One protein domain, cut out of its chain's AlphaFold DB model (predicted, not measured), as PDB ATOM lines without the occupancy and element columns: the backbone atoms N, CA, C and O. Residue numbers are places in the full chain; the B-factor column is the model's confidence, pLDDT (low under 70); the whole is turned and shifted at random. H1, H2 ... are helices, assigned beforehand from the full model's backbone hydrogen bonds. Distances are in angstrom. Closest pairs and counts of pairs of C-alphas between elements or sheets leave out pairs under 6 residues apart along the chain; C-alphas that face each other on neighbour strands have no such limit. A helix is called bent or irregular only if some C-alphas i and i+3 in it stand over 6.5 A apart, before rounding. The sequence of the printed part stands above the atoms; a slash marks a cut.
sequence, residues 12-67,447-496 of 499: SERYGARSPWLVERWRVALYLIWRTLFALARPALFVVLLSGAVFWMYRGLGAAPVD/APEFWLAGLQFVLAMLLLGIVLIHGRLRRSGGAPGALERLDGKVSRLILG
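AT A GLANCE: This is residues 12 to 67 and 447 to 496 of the 499 residues of an uncharacterized protein of Oceanicaulis sp (UniProt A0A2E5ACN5). One long, bent helix, H1, makes the length of the domain, and two helices run back along it: H2 beside its second arm, H1b, in a narrow V, and H3 beside its first arm, H1a. H2 parts from H1 toward its own last residues, where residues 471 to 477 stick out, and the chain then folds back into H3. The printed part has 106 residues with three named helices, in the order H1, H2, H3, and no named strand; its class is all helix. It is only just extended, close to loose, with a radius of gyration of the C-alphas of 19.5 A and spans of 67 by 33 by 16 A.

IN THESE COORDINATES: Residues 12 to 24 hold no named element. H1, residues 25 to 63, begins at C-alpha 25 (14.094, 17.766, -38.522). By its hydrogen bonds it was assigned as one helix, but it is bent: C-alphas 39 and 42 are 6.7 A apart. Its arms are H1a, residues 25 to 39, 21.0 A long, and H1b, residues 42 to 63, 31.5 A long. After the cut comes H2, residues 448 to 476, 42.0 A long. H3, residues 482 to 495, 20.0 A long, ends at C-alpha 495 (15.558, 27.022, -42.655).

HOW THE PARTS SIT: H1a and H1b stand at a shallow tilt of 34.9 degrees, only just short of steep. H1b and H2 touch, the closest C-alphas being those of Ala 53 and Ala 453, 4.2 A apart; they run opposite ways at a shallow tilt of 24 degrees. H1a and H3 touch, the closest C-alphas being those of Arg 27 and Ile 494, 6.0 A apart, and run opposite ways at a shallow tilt of 14 degrees. H1a and H2 are apart, as are H1b and H3, and H2 and H3. In H1a, H1b and H3 every O i to N i+4 pair is within hydrogen-bond range; in H2, 23 of 25 are.

THE WHOLE: The C-alphas of Leu 22 and Asp 67 are the two farthest apart, at 67.2 A. Residues 68 to 446 are not printed, and C-alphas 67 and 447 are 16.2 A apart across this cut, which lies in the link from H1 to H2. The link from H2 to H3 is tight. Mean pLDDT of the printed part is 73.3; 34 residues are under 70, among them residues 60 to 67 and 469 to 484.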
ATOM      1  N   SER A  12      19.351  32.486 -35.575       63.12
ATOM      2  CA  SER A  12      18.750  32.397 -36.917       63.12
ATOM      3  C   SER A  12      17.718  33.498 -37.198       63.12
ATOM      4  O   SER A  12      17.691  34.054 -38.298       63.12
ATOM      5  N   GLU A  13      16.919  33.881 -36.200       65.69
ATOM      6  CA  GLU A  13      15.907  34.940 -36.320       65.69
ATOM      7  C   GLU A  13      16.537  36.326 -36.499       65.69
ATOM      8  O   GLU A  13      15.962  37.182 -37.173       65.69
ATOM      9  N   ARG A  14      17.752  36.552 -35.973       68.94
ATOM     10  CA  ARG A  14      18.499  37.812 -36.182       68.94
ATOM     11  C   ARG A  14      18.852  38.061 -37.647       68.94
ATOM     12  O   ARG A  14      19.036  39.208 -38.038       68.94
ATOM     13  N   TYR A  15      18.919  37.002 -38.449       67.12
ATOM     14  CA  TYR A  15      19.236  37.069 -39.874       67.12
ATOM     15  C   TYR A  15      18.009  36.822 -40.772       67.12
ATOM     16  O   TYR A  15      18.161  36.666 -41.986       67.12
ATOM     17  N   GLY A  16      16.797  36.817 -40.198       66.12
ATOM     18  CA  GLY A  16      15.532  36.669 -40.926       66.12
ATOM     19  C   GLY A  16      15.208  35.242 -41.380       66.12
ATOM     20  O   GLY A  16      14.391  35.066 -42.287       66.12
ATOM     21  N   ALA A  17      15.854  34.227 -40.797       72.50
ATOM     22  CA  ALA A  17      15.512  32.819 -41.006       72.50
ATOM     23  C   ALA A  17      14.448  32.357 -39.993       72.50
ATOM     24  O   ALA A  17      14.388  32.895 -38.883       72.50
ATOM     25  N   ARG A  18      13.615  31.373 -40.365       76.19
ATOM     26  CA  ARG A  18      12.655  30.743 -39.436       76.19
ATOM     27  C   ARG A  18      13.377  30.126 -38.240       76.19
ATOM     28  O   ARG A  18      14.543  29.731 -38.340       76.19
ATOM     29  N   SER A  19      12.685  30.038 -37.105       75.94
ATOM     30  CA  SER A  19      13.260  29.404 -35.922       75.94
ATOM     31  C   SER A  19      13.489  27.905 -36.199       75.94
ATOM     32  O   SER A  19      12.625  27.247 -36.782       75.94
ATOM     33  N   PRO A  20      14.641  27.334 -35.805       69.38
ATOM     34  CA  PRO A  20      14.974  25.939 -36.092       69.38
ATOM     35  C   PRO A  20      14.029  24.946 -35.401       69.38
ATOM     36  O   PRO A  20      13.992  23.782 -35.767       69.38
ATOM     37  N   TRP A  21      13.234  25.400 -34.434       72.38
ATOM     38  CA  TRP A  21      12.242  24.588 -33.730       72.38
ATOM     39  C   TRP A  21      10.912  24.454 -34.488       72.38
ATOM     40  O   TRP A  21      10.092  23.618 -34.125       72.38
ATOM     41  N   LEU A  22      10.700  25.260 -35.535       73.56
ATOM     42  CA  LEU A  22       9.468  25.308 -36.336       73.56
ATOM     43  C   LEU A  22       9.618  24.655 -37.722       73.56
ATOM     44  O   LEU A  22       8.757  24.821 -38.585       73.56
ATOM     45  N   VAL A  23      10.729  23.958 -37.973       78.19
ATOM     46  CA  VAL A  23      11.094  23.426 -39.294       78.19
ATOM     47  C   VAL A  23      11.333  21.913 -39.208       78.19
ATOM     48  O   VAL A  23      11.686  21.386 -38.155       78.19
ATOM     49  N   GLU A  24      11.137  21.195 -40.319       82.19
ATOM     50  CA  GLU A  24      11.381  19.750 -40.432       82.19
ATOM     51  C   GLU A  24      12.788  19.343 -39.954       82.19
ATOM     52  O   GLU A  24      13.789  19.996 -40.265       82.19
ATOM     53  N   ARG A  25      12.878  18.213 -39.234       82.50
ATOM     54  CA  ARG A  25      14.094  17.766 -38.522       82.50
ATOM     55  C   ARG A  25      15.347  17.659 -39.407       82.50
ATOM     56  O   ARG A  25      16.445  17.938 -38.931       82.50
ATOM     57  N   TRP A  26      15.210  17.308 -40.688       81.75
ATOM     58  CA  TRP A  26      16.353  17.199 -41.608       81.75
ATOM     59  C   TRP A  26      16.984  18.563 -41.945       81.75
ATOM     60  O   TRP A  26      18.204  18.666 -42.068       81.75
ATOM     61  N   ARG A  27      16.186  19.640 -42.011       80.50
ATOM     62  CA  ARG A  27      16.688  21.012 -42.226       80.50
ATOM     63  C   ARG A  27      17.420  21.536 -40.998       80.50
ATOM     64  O   ARG A  27      18.395  22.269 -41.132       80.50
ATOM     65  N   VAL A  28      16.984  21.128 -39.805       81.12
ATOM     66  CA  VAL A  28      17.673  21.434 -38.544       81.12
ATOM     67  C   VAL A  28      19.043  20.763 -38.506       81.12
ATOM     68  O   VAL A  28      20.028  21.425 -38.188       81.12
ATOM     69  N   ALA A  29      19.131  19.488 -38.896       81.12
ATOM     70  CA  ALA A  29      20.409  18.784 -39.003       81.12
ATOM     71  C   ALA A  29      21.360  19.483 -39.992       81.12
ATOM     72  O   ALA A  29      22.508  19.765 -39.647       81.12
ATOM     73  N   LEU A  30      20.867  19.859 -41.179       83.38
ATOM     74  CA  LEU A  30      21.651  20.587 -42.181       83.38
ATOM     75  C   LEU A  30      22.115  21.967 -41.677       83.38
ATOM     76  O   LEU A  30      23.256  22.363 -41.906       83.38
ATOM     77  N   TYR A  31      21.257  22.683 -40.944       80.88
ATOM     78  CA  TYR A  31      21.596  23.965 -40.325       80.88
ATOM     79  C   TYR A  31      22.679  23.825 -39.248       80.88
ATOM     80  O   TYR A  31      23.602  24.638 -39.197       80.88
ATOM     81  N   LEU A  32      22.596  22.794 -38.401       82.75
ATOM     82  CA  LEU A  32      23.607  22.529 -37.378       82.75
ATOM     83  C   LEU A  32      24.958  22.169 -38.007       82.75
ATOM     84  O   LEU A  32      25.969  22.700 -37.559       82.75
ATOM     85  N   ILE A  33      24.971  21.364 -39.077       83.00
ATOM     86  CA  ILE A  33      26.187  21.036 -39.845       83.00
ATOM     87  C   ILE A  33      26.796  22.295 -40.476       83.00
ATOM     88  O   ILE A  33      27.994  22.541 -40.356       83.00
ATOM     89  N   TRP A  34      25.985  23.136 -41.119       81.44
ATOM     90  CA  TRP A  34      26.466  24.401 -41.680       81.44
ATOM     91  C   TRP A  34      27.062  25.309 -40.597       81.44
ATOM     92  O   TRP A  34      28.123  25.907 -40.776       81.44
ATOM     93  N   ARG A  35      26.406  25.383 -39.437       79.31
ATOM     94  CA  ARG A  35      26.836  26.229 -38.327       79.31
ATOM     95  C   ARG A  35      28.128  25.741 -37.681       79.31
ATOM     96  O   ARG A  35      28.957  26.576 -37.324       79.31
ATOM     97  N   THR A  36      28.318  24.432 -37.526       78.62
ATOM     98  CA  THR A  36      29.584  23.880 -37.026       78.62
ATOM     99  C   THR A  36      30.715  24.143 -38.016       78.62
ATOM    100  O   THR A  36      31.770  24.618 -37.599       78.62
ATOM    101  N   LEU A  37      30.479  23.966 -39.320       79.94
ATOM    102  CA  LEU A  37      31.451  24.306 -40.366       79.94
ATOM    103  C   LEU A  37      31.823  25.795 -40.347       79.94
ATOM    104  O   LEU A  37      33.005  26.142 -40.343       79.94
ATOM    105  N   PHE A  38      30.836  26.688 -40.273       77.88
ATOM    106  CA  PHE A  38      31.077  28.132 -40.258       77.88
ATOM    107  C   PHE A  38      31.786  28.600 -38.976       77.88
ATOM    108  O   PHE A  38      32.670  29.457 -39.031       77.88
ATOM    109  N   ALA A  39      31.441  28.015 -37.824       74.75
ATOM    110  CA  ALA A  39      32.095  28.308 -36.550       74.75
ATOM    111  C   ALA A  39      33.560  27.840 -36.520       74.75
ATOM    112  O   ALA A  39      34.398  28.513 -35.918       74.75
ATOM    113  N   LEU A  40      33.878  26.729 -37.193       79.38
ATOM    114  CA  LEU A  40      35.230  26.170 -37.257       79.38
ATOM    115  C   LEU A  40      36.109  26.805 -38.343       79.38
ATOM    116  O   LEU A  40      37.329  26.802 -38.205       79.38
ATOM    117  N   ALA A  41      35.528  27.404 -39.386       79.94
ATOM    118  CA  ALA A  41      36.285  27.955 -40.512       79.94
ATOM    119  C   ALA A  41      37.309  29.033 -40.102       79.94
ATOM    120  O   ALA A  41      38.448  29.019 -40.563       79.94
ATOM    121  N   ARG A  42      36.933  29.961 -39.210       74.25
ATOM    122  CA  ARG A  42      37.831  31.035 -38.735       74.25
ATOM    123  C   ARG A  42      38.995  30.529 -37.869       74.25
ATOM    124  O   ARG A  42      40.129  30.880 -38.191       74.25
ATOM    125  N   PRO A  43      38.771  29.738 -36.798       77.62
ATOM    126  CA  PRO A  43      39.876  29.193 -36.014       77.62
ATOM    127  C   PRO A  43      40.751  28.243 -36.838       77.62
ATOM    128  O   PRO A  43      41.968  28.292 -36.699       77.62
ATOM    129  N   ALA A  44      40.176  27.456 -37.756       83.00
ATOM    130  CA  ALA A  44      40.956  26.616 -38.663       83.00
ATOM    131  C   ALA A  44      41.866  27.450 -39.579       83.00
ATOM    132  O   ALA A  44      43.053  27.160 -39.684       83.00
ATOM    133  N   LEU A  45      41.351  28.528 -40.182       82.12
ATOM    134  CA  LEU A  45      42.149  29.427 -41.021       82.12
ATOM    135  C   LEU A  45      43.287  30.090 -40.230       82.12
ATOM    136  O   LEU A  45      44.404  30.171 -40.731       82.12
ATOM    137  N   PHE A  46      43.029  30.526 -38.992       81.38
ATOM    138  CA  PHE A  46      44.070  31.077 -38.121       81.38
ATOM    139  C   PHE A  46      45.172  30.049 -37.837       81.38
ATOM    140  O   PHE A  46      46.347  30.362 -37.997       81.38
ATOM    141  N   VAL A  47      44.800  28.816 -37.476       84.81
ATOM    142  CA  VAL A  47      45.765  27.735 -37.232       84.81
ATOM    143  C   VAL A  47      46.552  27.403 -38.499       84.81
ATOM    144  O   VAL A  47      47.760  27.224 -38.418       84.81
ATOM    145  N   VAL A  48      45.914  27.365 -39.671       85.62
ATOM    146  CA  VAL A  48      46.601  27.124 -40.953       85.62
ATOM    147  C   VAL A  48      47.604  28.237 -41.263       85.62
ATOM    148  O   VAL A  48      48.734  27.939 -41.641       85.62
ATOM    149  N   LEU A  49      47.232  29.505 -41.068       82.25
ATOM    150  CA  LEU A  49      48.131  30.642 -41.289       82.25
ATOM    151  C   LEU A  49      49.298  30.655 -40.300       82.25
ATOM    152  O   LEU A  49      50.434  30.885 -40.704       82.25
ATOM    153  N   LEU A  50      49.036  30.376 -39.020       83.50
ATOM    154  CA  LEU A  50      50.067  30.328 -37.987       83.50
ATOM    155  C   LEU A  50      51.030  29.156 -38.220       83.50
ATOM    156  O   LEU A  50      52.242  29.342 -38.202       83.50
ATOM    157  N   SER A  51      50.498  27.963 -38.489       83.94
ATOM    158  CA  SER A  51      51.296  26.776 -38.812       83.94
ATOM    159  C   SER A  51      52.097  26.975 -40.096       83.94
ATOM    160  O   SER A  51      53.254  26.574 -40.153       83.94
ATOM    161  N   GLY A  52      51.523  27.645 -41.101       81.81
ATOM    162  CA  GLY A  52      52.243  28.070 -42.299       81.81
ATOM    163  C   GLY A  52      53.403  29.006 -41.962       81.81
ATOM    164  O   GLY A  52      54.525  28.761 -42.402       81.81
ATOM    165  N   ALA A  53      53.167  30.023 -41.127       80.19
ATOM    166  CA  ALA A  53      54.198  30.978 -40.734       80.19
ATOM    167  C   ALA A  53      55.351  30.284 -39.996       80.19
ATOM    168  O   ALA A  53      56.515  30.515 -40.313       80.19
ATOM    169  N   VAL A  54      55.029  29.378 -39.065       82.12
ATOM    170  CA  VAL A  54      56.012  28.557 -38.342       82.12
ATOM    171  C   VAL A  54      56.769  27.633 -39.296       82.12
ATOM    172  O   VAL A  54      57.987  27.523 -39.194       82.12
ATOM    173  N   PHE A  55      56.081  27.001 -40.249       85.12
ATOM    174  CA  PHE A  55      56.699  26.119 -41.239       85.12
ATOM    175  C   PHE A  55      57.697  26.865 -42.134       85.12
ATOM    176  O   PHE A  55      58.830  26.415 -42.309       85.12
ATOM    177  N   TRP A  56      57.314  28.030 -42.661       80.88
ATOM    178  CA  TRP A  56      58.204  28.859 -43.474       80.88
ATOM    179  C   TRP A  56      59.356  29.444 -42.659       80.88
ATOM    180  O   TRP A  56      60.485  29.465 -43.143       80.88
ATOM    181  N   MET A  57      59.108  29.835 -41.408       77.31
ATOM    182  CA  MET A  57      60.153  30.284 -40.490       77.31
ATOM    183  C   MET A  57      61.158  29.166 -40.195       77.31
ATOM    184  O   MET A  57      62.358  29.399 -40.266       77.31
ATOM    185  N   TYR A  58      60.691  27.942 -39.936       80.25
ATOM    186  CA  TYR A  58      61.549  26.775 -39.735       80.25
ATOM    187  C   TYR A  58      62.379  26.449 -40.982       80.25
ATOM    188  O   TYR A  58      63.577  26.199 -40.882       80.25
ATOM    189  N   ARG A  59      61.773  26.506 -42.174       78.81
ATOM    190  CA  ARG A  59      62.494  26.286 -43.433       78.81
ATOM    191  C   ARG A  59      63.539  27.377 -43.692       78.81
ATOM    192  O   ARG A  59      64.654  27.056 -44.090       78.81
ATOM    193  N   GLY A  60      63.195  28.635 -43.426       68.88
ATOM    194  CA  GLY A  60      64.128  29.759 -43.505       68.88
ATOM    195  C   GLY A  60      65.290  29.606 -42.521       68.88
ATOM    196  O   GLY A  60      66.436  29.829 -42.893       68.88
ATOM    197  N   LEU A  61      65.016  29.144 -41.296       67.94
ATOM    198  CA  LEU A  61      66.036  28.837 -40.289       67.94
ATOM    199  C   LEU A  61      66.955  27.684 -40.713       67.94
ATOM    200  O   LEU A  61      68.156  27.760 -40.486       67.94
ATOM    201  N   GLY A  62      66.410  26.643 -41.348       63.91
ATOM    202  CA  GLY A  62      67.190  25.511 -41.857       63.91
ATOM    203  C   GLY A  62      68.041  25.834 -43.090       63.91
ATOM    204  O   GLY A  62      69.030  25.151 -43.336       63.91
ATOM    205  N   ALA A  63      67.672  26.865 -43.856       63.41
ATOM    206  CA  ALA A  63      68.443  27.369 -44.995       63.41
ATOM    207  C   ALA A  63      69.427  28.490 -44.612       63.41
ATOM    208  O   ALA A  63      70.311  28.833 -45.398       63.41
ATOM    209  N   ALA A  64      69.279  29.074 -43.421       56.53
ATOM    210  CA  ALA A  64      70.176  30.104 -42.933       56.53
ATOM    211  C   ALA A  64      71.538  29.484 -42.559       56.53
ATOM    212  O   ALA A  64      71.576  28.449 -41.889       56.53
ATOM    213  N   PRO A  65      72.670  30.096 -42.955       57.66
ATOM    214  CA  PRO A  65      73.977  29.635 -42.508       57.66
ATOM    215  C   PRO A  65      74.046  29.665 -40.975       57.66
ATOM    216  O   PRO A  65      73.430  30.515 -40.334       57.66
ATOM    217  N   VAL A  66      74.828  28.754 -40.386       57.12
ATOM    218  CA  VAL A  66      74.953  28.563 -38.923       57.12
ATOM    219  C   VAL A  66      75.335  29.860 -38.183       57.12
ATOM    220  O   VAL A  66      75.020  30.028 -37.006       57.12
ATOM    221  N   ASP A  67      75.937  30.820 -38.887       52.56
ATOM    222  CA  ASP A  67      76.340  32.124 -38.357       52.56
ATOM    223  C   ASP A  67      75.317  33.257 -38.570       52.56
ATOM    224  O   ASP A  67      75.558  34.374 -38.121       52.56
ATOM    225  N   ALA A 447      65.405  35.341 -50.547       58.50
ATOM    226  CA  ALA A 447      64.880  34.324 -49.621       58.50
ATOM    227  C   ALA A 447      63.356  34.499 -49.409       58.50
ATOM    228  O   ALA A 447      62.931  35.174 -48.459       58.50
ATOM    229  N   PRO A 448      62.497  33.952 -50.296       64.19
ATOM    230  CA  PRO A 448      61.042  34.105 -50.210       64.19
ATOM    231  C   PRO A 448      60.450  33.548 -48.906       64.19
ATOM    232  O   PRO A 448      59.366  33.959 -48.499       64.19
ATOM    233  N   GLU A 449      61.152  32.644 -48.222       71.50
ATOM    234  CA  GLU A 449      60.687  31.945 -47.024       71.50
ATOM    235  C   GLU A 449      60.407  32.902 -45.856       71.50
ATOM    236  O   GLU A 449      59.357  32.806 -45.219       71.50
ATOM    237  N   PHE A 450      61.298  33.864 -45.594       66.31
ATOM    238  CA  PHE A 450      61.120  34.821 -44.493       66.31
ATOM    239  C   PHE A 450      60.029  35.856 -44.792       66.31
ATOM    240  O   PHE A 450      59.272  36.234 -43.894       66.31
ATOM    241  N   TRP A 451      59.893  36.268 -46.055       70.12
ATOM    242  CA  TRP A 451      58.805  37.144 -46.499       70.12
ATOM    243  C   TRP A 451      57.440  36.463 -46.380       70.12
ATOM    244  O   TRP A 451      56.494  37.065 -45.869       70.12
ATOM    245  N   LEU A 452      57.341  35.197 -46.795       75.69
ATOM    246  CA  LEU A 452      56.123  34.396 -46.669       75.69
ATOM    247  C   LEU A 452      55.758  34.148 -45.200       75.69
ATOM    248  O   LEU A 452      54.589  34.302 -44.839       75.69
ATOM    249  N   ALA A 453      56.742  33.848 -44.344       78.12
ATOM    250  CA  ALA A 453      56.532  33.697 -42.905       78.12
ATOM    251  C   ALA A 453      56.002  34.993 -42.266       78.12
ATOM    252  O   ALA A 453      54.998  34.967 -41.550       78.12
ATOM    253  N   GLY A 454      56.628  36.135 -42.573       74.44
ATOM    254  CA  GLY A 454      56.206  37.448 -42.083       74.44
ATOM    255  C   GLY A 454      54.798  37.827 -42.546       74.44
ATOM    256  O   GLY A 454      53.969  38.232 -41.730       74.44
ATOM    257  N   LEU A 455      54.486  37.632 -43.831       81.88
ATOM    258  CA  LEU A 455      53.162  37.908 -44.393       81.88
ATOM    259  C   LEU A 455      52.072  37.063 -43.720       81.88
ATOM    260  O   LEU A 455      51.038  37.598 -43.319       81.88
ATOM    261  N   GLN A 456      52.296  35.756 -43.561       80.12
ATOM    262  CA  GLN A 456      51.327  34.853 -42.935       80.12
ATOM    263  C   GLN A 456      51.124  35.159 -41.451       80.12
ATOM    264  O   GLN A 456      49.986  35.132 -40.975       80.12
ATOM    265  N   PHE A 457      52.191  35.526 -40.736       79.38
ATOM    266  CA  PHE A 457      52.104  35.959 -39.345       79.38
ATOM    267  C   PHE A 457      51.292  37.252 -39.200       79.38
ATOM    268  O   PHE A 457      50.374  37.321 -38.381       79.38
ATOM    269  N   VAL A 458      51.565  38.260 -40.035       82.50
ATOM    270  CA  VAL A 458      50.797  39.515 -40.056       82.50
ATOM    271  C   VAL A 458      49.329  39.246 -40.390       82.50
ATOM    272  O   VAL A 458      48.447  39.792 -39.728       82.50
ATOM    273  N   LEU A 459      49.043  38.369 -41.357       81.06
ATOM    274  CA  LEU A 459      47.671  38.012 -41.721       81.06
ATOM    275  C   LEU A 459      46.946  37.291 -40.573       81.06
ATOM    276  O   LEU A 459      45.786  37.601 -40.303       81.06
ATOM    277  N   ALA A 460      47.627  36.387 -39.860       79.25
ATOM    278  CA  ALA A 460      47.094  35.712 -38.676       79.25
ATOM    279  C   ALA A 460      46.790  36.707 -37.542       79.25
ATOM    280  O   ALA A 460      45.708  36.666 -36.952       79.25
ATOM    281  N   MET A 461      47.703  37.648 -37.284       81.81
ATOM    282  CA  MET A 461      47.529  38.694 -36.272       81.81
ATOM    283  C   MET A 461      46.424  39.689 -36.638       81.81
ATOM    284  O   MET A 461      45.646  40.081 -35.768       81.81
ATOM    285  N   LEU A 462      46.286  40.054 -37.915       81.44
ATOM    286  CA  LEU A 462      45.161  40.852 -38.406       81.44
ATOM    287  C   LEU A 462      43.833  40.117 -38.208       81.44
ATOM    288  O   LEU A 462      42.860  40.725 -37.766       81.44
ATOM    289  N   LEU A 463      43.785  38.808 -38.469       79.31
ATOM    290  CA  LEU A 463      42.592  37.987 -38.251       79.31
ATOM    291  C   LEU A 463      42.201  37.945 -36.767       79.31
ATOM    292  O   LEU A 463      41.028  38.125 -36.434       79.31
ATOM    293  N   LEU A 464      43.186  37.796 -35.878       78.06
ATOM    294  CA  LEU A 464      42.997  37.866 -34.429       78.06
ATOM    295  C   LEU A 464      42.506  39.255 -33.989       78.06
ATOM    296  O   LEU A 464      41.531  39.361 -33.244       78.06
ATOM    297  N   GLY A 465      43.131  40.320 -34.496       74.62
ATOM    298  CA  GLY A 465      42.743  41.704 -34.231       74.62
ATOM    299  C   GLY A 465      41.310  41.999 -34.677       74.62
ATOM    300  O   GLY A 465      40.525  42.540 -33.900       74.62
ATOM    301  N   ILE A 466      40.922  41.566 -35.880       72.69
ATOM    302  CA  ILE A 466      39.551  41.696 -36.393       72.69
ATOM    303  C   ILE A 466      38.566  40.951 -35.490       72.69
ATOM    304  O   ILE A 466      37.514  41.505 -35.181       72.69
ATOM    305  N   VAL A 467      38.889  39.739 -35.027       68.69
ATOM    306  CA  VAL A 467      38.027  38.968 -34.112       68.69
ATOM    307  C   VAL A 467      37.847  39.685 -32.771       68.69
ATOM    308  O   VAL A 467      36.715  39.805 -32.296       68.69
ATOM    309  N   LEU A 468      38.924  40.211 -32.186       70.81
ATOM    310  CA  LEU A 468      38.876  40.947 -30.919       70.81
ATOM    311  C   LEU A 468      38.098  42.269 -31.053       70.81
ATOM    312  O   LEU A 468      37.267  42.592 -30.199       70.81
ATOM    313  N   ILE A 469      38.301  43.005 -32.149       65.38
ATOM    314  CA  ILE A 469      37.629  44.283 -32.430       65.38
ATOM    315  C   ILE A 469      36.142  44.069 -32.762       65.38
ATOM    316  O   ILE A 469      35.288  44.744 -32.185       65.38
ATOM    317  N   HIS A 470      35.790  43.096 -33.614       59.78
ATOM    318  CA  HIS A 470      34.385  42.752 -33.894       59.78
ATOM    319  C   HIS A 470      33.668  42.194 -32.663       59.78
ATOM    320  O   HIS A 470      32.484  42.472 -32.479       59.78
ATOM    321  N   GLY A 471      34.359  41.443 -31.799       58.78
ATOM    322  CA  GLY A 471      33.805  40.979 -30.526       58.78
ATOM    323  C   GLY A 471      33.407  42.133 -29.600       58.78
ATOM    324  O   GLY A 471      32.400  42.040 -28.894       58.78
ATOM    325  N   ARG A 472      34.147  43.249 -29.654       55.56
ATOM    326  CA  ARG A 472      33.885  44.462 -28.868       55.56
ATOM    327  C   ARG A 472      32.805  45.353 -29.503       55.56
ATOM    328  O   ARG A 472      31.895  45.773 -28.795       55.56
ATOM    329  N   LEU A 473      32.838  45.558 -30.825       49.66
ATOM    330  CA  LEU A 473      31.843  46.346 -31.584       49.66
ATOM    331  C   LEU A 473      30.470  45.656 -31.710       49.66
ATOM    332  O   LEU A 473      29.444  46.324 -31.833       49.66
ATOM    333  N   ARG A 474      30.398  44.320 -31.619       51.38
ATOM    334  CA  ARG A 474      29.115  43.588 -31.570       51.38
ATOM    335  C   ARG A 474      28.281  43.908 -30.329       51.38
ATOM    336  O   ARG A 474      27.068  43.720 -30.372       51.38
ATOM    337  N   ARG A 475      28.890  44.400 -29.243       53.44
ATOM    338  CA  ARG A 475      28.145  44.857 -28.057       53.44
ATOM    339  C   ARG A 475      27.444  46.204 -28.275       53.44
ATOM    340  O   ARG A 475      26.550  46.519 -27.506       53.44
ATOM    341  N   SER A 476      27.794  46.956 -29.326       46.53
ATOM    342  CA  SER A 476      27.266  48.302 -29.601       46.53
ATOM    343  C   SER A 476      26.396  48.405 -30.866       46.53
ATOM    344  O   SER A 476      26.168  49.505 -31.354       46.53
ATOM    345  N   GLY A 477      25.893  47.287 -31.410       53.66
ATOM    346  CA  GLY A 477      24.874  47.308 -32.476       53.66
ATOM    347  C   GLY A 477      25.375  47.553 -33.909       53.66
ATOM    348  O   GLY A 477      24.602  47.998 -34.752       53.66
ATOM    349  N   GLY A 478      26.647  47.267 -34.210       55.28
ATOM    350  CA  GLY A 478      27.215  47.445 -35.555       55.28
ATOM    351  C   GLY A 478      26.583  46.567 -36.655       55.28
ATOM    352  O   GLY A 478      26.073  45.476 -36.395       55.28
ATOM    353  N   ALA A 479      26.647  47.043 -37.905       58.94
ATOM    354  CA  ALA A 479      26.113  46.357 -39.086       58.94
ATOM    355  C   ALA A 479      26.850  45.030 -39.400       58.94
ATOM    356  O   ALA A 479      28.066  44.943 -39.214       58.94
ATOM    357  N   PRO A 480      26.161  43.998 -39.931       61.91
ATOM    358  CA  PRO A 480      26.771  42.698 -40.208       61.91
ATOM    359  C   PRO A 480      27.784  42.752 -41.368       61.91
ATOM    360  O   PRO A 480      27.490  43.238 -42.472       61.91
ATOM    361  N   GLY A 481      28.972  42.187 -41.129       66.06
ATOM    362  CA  GLY A 481      30.037  42.032 -42.127       66.06
ATOM    363  C   GLY A 481      29.681  41.062 -43.266       66.06
ATOM    364  O   GLY A 481      28.723  40.295 -43.175       66.06
ATOM    365  N   ALA A 482      30.457  41.067 -44.357       66.69
ATOM    366  CA  ALA A 482      30.162  40.299 -45.578       66.69
ATOM    367  C   ALA A 482      29.993  38.782 -45.343       66.69
ATOM    368  O   ALA A 482      29.049  38.181 -45.859       66.69
ATOM    369  N   LEU A 483      30.844  38.181 -44.504       67.69
ATOM    370  CA  LEU A 483      30.752  36.764 -44.127       67.69
ATOM    371  C   LEU A 483      29.478  36.447 -43.330       67.69
ATOM    372  O   LEU A 483      28.889  35.388 -43.507       67.69
ATOM    373  N   GLU A 484      29.017  37.375 -42.491       68.75
ATOM    374  CA  GLU A 484      27.784  37.205 -41.710       68.75
ATOM    375  C   GLU A 484      26.533  37.365 -42.582       68.75
ATOM    376  O   GLU A 484      25.520  36.710 -42.352       68.75
ATOM    377  N   ARG A 485      26.600  38.189 -43.637       73.69
ATOM    378  CA  ARG A 485      25.537  38.251 -44.653       73.69
ATOM    379  C   ARG A 485      25.448  36.953 -45.449       73.69
ATOM    380  O   ARG A 485      24.342  36.554 -45.805       73.69
ATOM    381  N   LEU A 486      26.584  36.314 -45.731       75.19
ATOM    382  CA  LEU A 486      26.636  35.019 -46.409       75.19
ATOM    383  C   LEU A 486      26.066  33.916 -45.506       75.19
ATOM    384  O   LEU A 486      25.154  33.213 -45.937       75.19
ATOM    385  N   ASP A 487      26.482  33.860 -44.235       75.38
ATOM    386  CA  ASP A 487      25.900  32.962 -43.224       75.38
ATOM    387  C   ASP A 487      24.380  33.157 -43.093       75.38
ATOM    388  O   ASP A 487      23.601  32.204 -43.141       75.38
ATOM    389  N   GLY A 488      23.922  34.412 -43.047       72.69
ATOM    390  CA  GLY A 488      22.502  34.750 -42.990       72.69
ATOM    391  C   GLY A 488      21.708  34.415 -44.261       72.69
ATOM    392  O   GLY A 488      20.504  34.167 -44.173       72.69
ATOM    393  N   LYS A 489      22.331  34.407 -45.449       80.06
ATOM    394  CA  LYS A 489      21.694  33.966 -46.707       80.06
ATOM    395  C   LYS A 489      21.561  32.444 -46.751       80.06
ATOM    396  O   LYS A 489      20.484  31.951 -47.069       80.06
ATOM    397  N   VAL A 490      22.615  31.715 -46.385       77.62
ATOM    398  CA  VAL A 490      22.617  30.243 -46.364       77.62
ATOM    399  C   VAL A 490      21.683  29.714 -45.275       77.62
ATOM    400  O   VAL A 490      20.869  28.831 -45.534       77.62
ATOM    401  N   SER A 491      21.681  30.336 -44.093       78.25
ATOM    402  CA  SER A 491      20.732  30.012 -43.020       78.25
ATOM    403  C   SER A 491      19.271  30.196 -43.457       78.25
ATOM    404  O   SER A 491      18.426  29.362 -43.138       78.25
ATOM    405  N   ARG A 492      18.967  31.247 -44.239       80.06
ATOM    406  CA  ARG A 492      17.634  31.469 -44.834       80.06
ATOM    407  C   ARG A 492      17.288  30.455 -45.922       80.06
ATOM    408  O   ARG A 492      16.123  30.089 -46.039       80.06
ATOM    409  N   LEU A 493      18.271  30.005 -46.698       80.19
ATOM    410  CA  LEU A 493      18.084  28.970 -47.715       80.19
ATOM    411  C   LEU A 493      17.723  27.618 -47.073       80.19
ATOM    412  O   LEU A 493      16.816  26.938 -47.540       80.19
ATOM    413  N   ILE A 494      18.391  27.264 -45.970       79.56
ATOM    414  CA  ILE A 494      18.199  25.986 -45.269       79.56
ATOM    415  C   ILE A 494      16.887  25.976 -44.464       79.56
ATOM    416  O   ILE A 494      16.049  25.085 -44.630       79.56
ATOM    417  N   LEU A 495      16.685  26.977 -43.600       78.69
ATOM    418  CA  LEU A 495      15.558  27.022 -42.655       78.69
ATOM    419  C   LEU A 495      14.298  27.700 -43.225       78.69
ATOM    420  O   LEU A 495      13.219  27.572 -42.653       78.69
ATOM    421  N   GLY A 496      14.410  28.403 -44.354       74.62
ATOM    422  CA  GLY A 496      13.341  29.231 -44.911       74.62
ATOM    423  C   GLY A 496      13.301  30.640 -44.307       74.62
ATOM    424  O   GLY A 496      13.899  30.927 -43.266       74.62
TER     425      GLY A 496